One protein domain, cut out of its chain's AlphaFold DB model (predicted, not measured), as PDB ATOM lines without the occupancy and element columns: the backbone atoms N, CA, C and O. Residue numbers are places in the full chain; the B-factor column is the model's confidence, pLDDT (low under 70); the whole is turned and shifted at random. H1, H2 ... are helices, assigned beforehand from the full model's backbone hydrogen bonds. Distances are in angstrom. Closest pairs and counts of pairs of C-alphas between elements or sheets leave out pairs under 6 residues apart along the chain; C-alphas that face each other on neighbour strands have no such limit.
ATOM      1  N   ALA A  35     -24.492   0.075 -28.066       74.75
ATOM      2  CA  ALA A  35     -25.398  -1.025 -28.404       74.75
ATOM      3  C   ALA A  35     -24.711  -2.408 -28.381       74.75
ATOM      4  O   ALA A  35     -25.373  -3.412 -28.128       74.75
ATOM      5  N   MET A  36     -23.395  -2.460 -28.619       76.50
ATOM      6  CA  MET A  36     -22.604  -3.690 -28.809       76.50
ATOM      7  C   MET A  36     -21.354  -3.762 -27.911       76.50
ATOM      8  O   MET A  36     -20.480  -4.600 -28.110       76.50
ATOM      9  N   CYS A  37     -21.234  -2.870 -26.928       80.31
ATOM     10  CA  CYS A  37     -20.105  -2.809 -26.001       80.31
ATOM     11  C   CYS A  37     -20.343  -3.757 -24.823       80.31
ATOM     12  O   CYS A  37     -20.441  -3.342 -23.675       80.31
ATOM     13  N   ASP A  38     -20.504  -5.044 -25.106       84.38
ATOM     14  CA  ASP A  38     -20.456  -6.080 -24.078       84.38
ATOM     15  C   ASP A  38     -19.022  -6.571 -23.860       84.38
ATOM     16  O   ASP A  38     -18.097  -6.252 -24.620       84.38
ATOM     17  N   ARG A  39     -18.840  -7.337 -22.781       87.25
ATOM     18  CA  ARG A  39     -17.537  -7.863 -22.378       87.25
ATOM     19  C   ARG A  39     -16.831  -8.617 -23.501       87.25
ATOM     20  O   ARG A  39     -15.653  -8.375 -23.747       87.25
ATOM     21  N   GLU A  40     -17.546  -9.518 -24.169       88.19
ATOM     22  CA  GLU A  40     -16.954 -10.490 -25.087       88.19
ATOM     23  C   GLU A  40     -16.612  -9.838 -26.426       88.19
ATOM     24  O   GLU A  40     -15.500 -10.002 -26.931       88.19
ATOM     25  N   LEU A  41     -17.519  -9.020 -26.971       87.12
ATOM     26  CA  LEU A  41     -17.240  -8.263 -28.191       87.12
ATOM     27  C   LEU A  41     -16.077  -7.289 -27.997       87.12
ATOM     28  O   LEU A  41     -15.214  -7.184 -28.871       87.12
ATOM     29  N   THR A  42     -16.018  -6.617 -26.845       89.56
ATOM     30  CA  THR A  42     -14.922  -5.691 -26.544       89.56
ATOM     31  C   THR A  42     -13.603  -6.438 -26.340       89.56
ATOM     32  O   THR A  42     -12.575  -6.010 -26.862       89.56
ATOM     33  N   TYR A  43     -13.618  -7.585 -25.653       90.56
ATOM     34  CA  TYR A  43     -12.437  -8.432 -25.476       90.56
ATOM     35  C   TYR A  43     -11.883  -8.933 -26.812       90.56
ATOM     36  O   TYR A  43     -10.679  -8.845 -27.059       90.56
ATOM     37  N   VAL A  44     -12.747  -9.423 -27.705       91.06
ATOM     38  CA  VAL A  44     -12.329  -9.890 -29.032       91.06
ATOM     39  C   VAL A  44     -11.664  -8.762 -29.813       91.06
ATOM     40  O   VAL A  44     -10.591  -8.987 -30.356       91.06
ATOM     41  N   GLY A  60     -21.524  10.196 -23.362       74.31
ATOM     42  CA  GLY A  60     -22.944  10.557 -23.349       74.31
ATOM     43  C   GLY A  60     -23.852   9.440 -23.867       74.31
ATOM     44  O   GLY A  60     -24.984   9.306 -23.413       74.31
ATOM     45  N   VAL A  61     -23.345   8.598 -24.775       72.75
ATOM     46  CA  VAL A  61     -24.106   7.462 -25.314       72.75
ATOM     47  C   VAL A  61     -23.878   6.179 -24.499       72.75
ATOM     48  O   VAL A  61     -24.757   5.328 -24.442       72.75
ATOM     49  N   LEU A  62     -22.741   6.016 -23.812       72.88
ATOM     50  CA  LEU A  62     -22.558   4.900 -22.870       72.88
ATOM     51  C   LEU A  62     -23.517   4.982 -21.675       72.88
ATOM     52  O   LEU A  62     -24.009   3.948 -21.223       72.88
ATOM     53  N   GLN A  63     -23.785   6.192 -21.185       68.19
ATOM     54  CA  GLN A  63     -24.660   6.439 -20.036       68.19
ATOM     55  C   GLN A  63     -26.157   6.320 -20.368       68.19
ATOM     56  O   GLN A  63     -26.971   6.135 -19.468       68.19
ATOM     57  N   SER A  64     -26.543   6.416 -21.646       60.19
ATOM     58  CA  SER A  64     -27.951   6.512 -22.056       60.19
ATOM     59  C   SER A  64     -28.662   5.172 -22.273       60.19
ATOM     60  O   SER A  64     -29.875   5.158 -22.459       60.19
ATOM     61  N   VAL A  65     -27.951   4.037 -22.255       56.25
ATOM     62  CA  VAL A  65     -28.527   2.717 -22.608       56.25
ATOM     63  C   VAL A  65     -28.805   1.847 -21.380       56.25
ATOM     64  O   VAL A  65     -28.778   0.613 -21.470       56.25
ATOM     65  N   ASP A  66     -29.060   2.458 -20.224       56.84
ATOM     66  CA  ASP A  66     -29.665   1.752 -19.095       56.84
ATOM     67  C   ASP A  66     -31.189   1.886 -19.159       56.84
ATOM     68  O   ASP A  66     -31.797   2.721 -18.505       56.84
ATOM     69  N   ILE A  67     -31.804   1.072 -20.024       51.78
ATOM     70  CA  ILE A  67     -33.252   1.096 -20.311       51.78
ATOM     71  C   ILE A  67     -34.088   0.787 -19.046       51.78
ATOM     72  O   ILE A  67     -35.246   1.180 -18.962       51.78
ATOM     73  N   GLU A  68     -33.488   0.141 -18.040       49.44
ATOM     74  CA  GLU A  68     -34.152  -0.300 -16.804       49.44
ATOM     75  C   GLU A  68     -33.963   0.663 -15.615       49.44
ATOM     76  O   GLU A  68     -34.695   0.587 -14.628       49.44
ATOM     77  N   ASP A  77     -19.804  14.181 -14.347       56.31
ATOM     78  CA  ASP A  77     -18.584  14.812 -14.855       56.31
ATOM     79  C   ASP A  77     -18.071  14.198 -16.166       56.31
ATOM     80  O   ASP A  77     -17.764  13.009 -16.252       56.31
ATOM     81  N   CYS A  78     -17.909  15.030 -17.199       63.56
ATOM     82  CA  CYS A  78     -17.435  14.632 -18.527       63.56
ATOM     83  C   CYS A  78     -15.908  14.405 -18.580       63.56
ATOM     84  O   CYS A  78     -15.211  14.885 -19.476       63.56
ATOM     85  N   GLY A  79     -15.371  13.701 -17.583       80.81
ATOM     86  CA  GLY A  79     -13.950  13.413 -17.433       80.81
ATOM     87  C   GLY A  79     -13.552  12.033 -17.957       80.81
ATOM     88  O   GLY A  79     -14.358  11.109 -18.068       80.81
ATOM     89  N   ARG A  80     -12.251  11.850 -18.216       84.25
ATOM     90  CA  ARG A  80     -11.681  10.548 -18.609       84.25
ATOM     91  C   ARG A  80     -11.993   9.438 -17.597       84.25
ATOM     92  O   ARG A  80     -12.223   8.309 -18.009       84.25
ATOM     93  N   ALA A  81     -11.990   9.753 -16.301       86.75
ATOM     94  CA  ALA A  81     -12.315   8.795 -15.246       86.75
ATOM     95  C   ALA A  81     -13.759   8.280 -15.376       86.75
ATOM     96  O   ALA A  81     -13.960   7.076 -15.477       86.75
ATOM     97  N   ALA A  82     -14.734   9.180 -15.533       83.31
ATOM     98  CA  ALA A  82     -16.134   8.811 -15.742       83.31
ATOM     99  C   ALA A  82     -16.343   7.963 -17.011       83.31
ATOM    100  O   ALA A  82     -17.141   7.030 -17.010       83.31
ATOM    101  N   ALA A  83     -15.593   8.232 -18.087       83.81
ATOM    102  CA  ALA A  83     -15.618   7.402 -19.296       83.81
ATOM    103  C   ALA A  83     -15.084   5.984 -19.063       83.81
ATOM    104  O   ALA A  83     -15.621   5.034 -19.633       83.81
ATOM    105  N   ILE A  84     -14.057   5.834 -18.223       88.00
ATOM    106  CA  ILE A  84     -13.535   4.523 -17.826       88.00
ATOM    107  C   ILE A  84     -14.567   3.786 -16.972       88.00
ATOM    108  O   ILE A  84     -14.833   2.619 -17.248       88.00
ATOM    109  N   ASP A  85     -15.185   4.457 -16.002       86.50
ATOM    110  CA  ASP A  85     -16.180   3.844 -15.115       86.50
ATOM    111  C   ASP A  85     -17.438   3.417 -15.883       86.50
ATOM    112  O   ASP A  85     -17.896   2.283 -15.742       86.50
ATOM    113  N   ALA A  86     -17.953   4.272 -16.773       84.00
ATOM    114  CA  ALA A  86     -19.089   3.943 -17.633       84.00
ATOM    115  C   ALA A  86     -18.776   2.768 -18.574       84.00
ATOM    116  O   ALA A  86     -19.605   1.872 -18.761       84.00
ATOM    117  N   LEU A  87     -17.566   2.738 -19.146       86.38
ATOM    118  CA  LEU A  87     -17.114   1.634 -19.990       86.38
ATOM    119  C   LEU A  87     -16.989   0.335 -19.182       86.38
ATOM    120  O   LEU A  87     -17.486  -0.703 -19.617       86.38
ATOM    121  N   ALA A  88     -16.378   0.389 -17.997       87.25
ATOM    122  CA  ALA A  88     -16.225  -0.756 -17.106       87.25
ATOM    123  C   ALA A  88     -17.585  -1.317 -16.668       87.25
ATOM    124  O   ALA A  88     -17.796  -2.531 -16.717       87.25
ATOM    125  N   LEU A  89     -18.534  -0.443 -16.318       83.12
ATOM    126  CA  LEU A  89     -19.905  -0.826 -15.990       83.12
ATOM    127  C   LEU A  89     -20.564  -1.529 -17.176       83.12
ATOM    128  O   LEU A  89     -21.154  -2.597 -17.006       83.12
ATOM    129  N   ARG A  90     -20.426  -1.002 -18.395       81.06
ATOM    130  CA  ARG A  90     -21.013  -1.636 -19.581       81.06
ATOM    131  C   ARG A  90     -20.395  -3.005 -19.868       81.06
ATOM    132  O   ARG A  90     -21.125  -3.978 -20.057       81.06
ATOM    133  N   MET A  91     -19.068  -3.096 -19.810       85.19
ATOM    134  CA  MET A  91     -18.312  -4.334 -20.009       85.19
ATOM    135  C   MET A  91     -18.491  -5.348 -18.869       85.19
ATOM    136  O   MET A  91     -18.099  -6.502 -19.025       85.19
ATOM    137  N   SER A  92     -19.095  -4.972 -17.738       81.62
ATOM    138  CA  SER A  92     -19.476  -5.941 -16.701       81.62
ATOM    139  C   SER A  92     -20.586  -6.892 -17.174       81.62
ATOM    140  O   SER A  92     -20.687  -8.019 -16.684       81.62
ATOM    141  N   ARG A  93     -21.396  -6.467 -18.158       77.00
ATOM    142  CA  ARG A  93     -22.499  -7.259 -18.711       77.00
ATOM    143  C   ARG A  93     -21.973  -8.296 -19.709       77.00
ATOM    144  O   ARG A  93     -21.307  -7.959 -20.689       77.00
ATOM    145  N   SER A  94     -22.344  -9.558 -19.498       77.25
ATOM    146  CA  SER A  94     -22.221 -10.607 -20.517       77.25
ATOM    147  C   SER A  94     -23.492 -10.648 -21.366       77.25
ATOM    148  O   SER A  94     -24.594 -10.683 -20.821       77.25
ATOM    149  N   ARG A  95     -23.349 -10.659 -22.697       69.25
ATOM    150  CA  ARG A  95     -24.448 -10.942 -23.644       69.25
ATOM    151  C   ARG A  95     -24.286 -12.292 -24.340       69.25
ATOM    152  O   ARG A  95     -24.961 -12.546 -25.338       69.25
ATOM    153  N   ALA A  96     -23.412 -13.158 -23.826       68.62
ATOM    154  CA  ALA A  96     -23.322 -14.528 -24.302       68.62
ATOM    155  C   ALA A  96     -24.692 -15.192 -24.110       68.62
ATOM    156  O   ALA A  96     -25.156 -15.365 -22.982       68.62
ATOM    157  N   LYS A  97     -25.371 -15.521 -25.214       59.94
ATOM    158  CA  LYS A  97     -26.577 -16.344 -25.142       59.94
ATOM    159  C   LYS A  97     -26.138 -17.705 -24.615       59.94
ATOM    160  O   LYS A  97     -25.283 -18.342 -25.222       59.94
TER     161      LYS A  97
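What this domain is: This is residues 35 to 44, 60 to 68 and 77 to 97 of the 148 residues of an uncharacterized protein of Duganella sp. FT135W (UniProt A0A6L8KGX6). One long helix, H2, runs along the longest axis, and the short helix H1 stands across its last end, so that the two make a corner like an L where Arg 39 and Met 91 come near. Residues 92 to 97 trail on past that corner, while the separate piece of residues 60 to 68, with no named element, lies to one side of H2 and ends away from it at Glu 68. The printed part has 40 residues in three pieces, with two named helices, H1 then H2, and no named strand. The class is all helix, though under half of the residues, 18 of 40, are in named elements. The whole is only just compact, close to loose, with a radius of gyration of the C-alphas of 10.6 A, and flat, spanning 34 by 23 by 12 A.

Where its parts are: The printed part begins at Ala 35, with its C-alpha at (-25.398, -1.025, -28.404). H1 is residues 39 to 44, 8.7 A from first to last C-alpha, beginning at (-17.537, -7.863, -22.378). H2 is residues 80 to 91, 16.4 A long, and its last C-alpha is at (-18.312, -4.334, -20.009).

How they stand to each other: H1 and H2 only just touch, with 3 pairs of C-alphas within 8 A. The closest C-alphas are those of Arg 39 and Met 91, 4.3 A apart, and H2 touches H1 with residues 90 to 91 alone. Their lines are about perpendicular, at 82 degrees, and their centres are 14.7 A apart. In H1 and H2 every O i to N i+4 pair is within hydrogen-bond range.

The domain as a whole: The two C-alphas farthest apart are those of Asp 77 and Lys 97, 33.8 A. Residues 45 to 59 are not printed, and C-alphas 44 and 60 are 23.7 A apart across that cut. Residues 69 to 76 are not printed either, with 21.8 A between C-alphas 68 and 77. The link from H1 to H2 runs across the cuts, with 23 of its 35 residues not printed. The mean pLDDT of the printed part is 76.7, and residues 63 to 68, 77 to 78 and 95 to 97 are under 70.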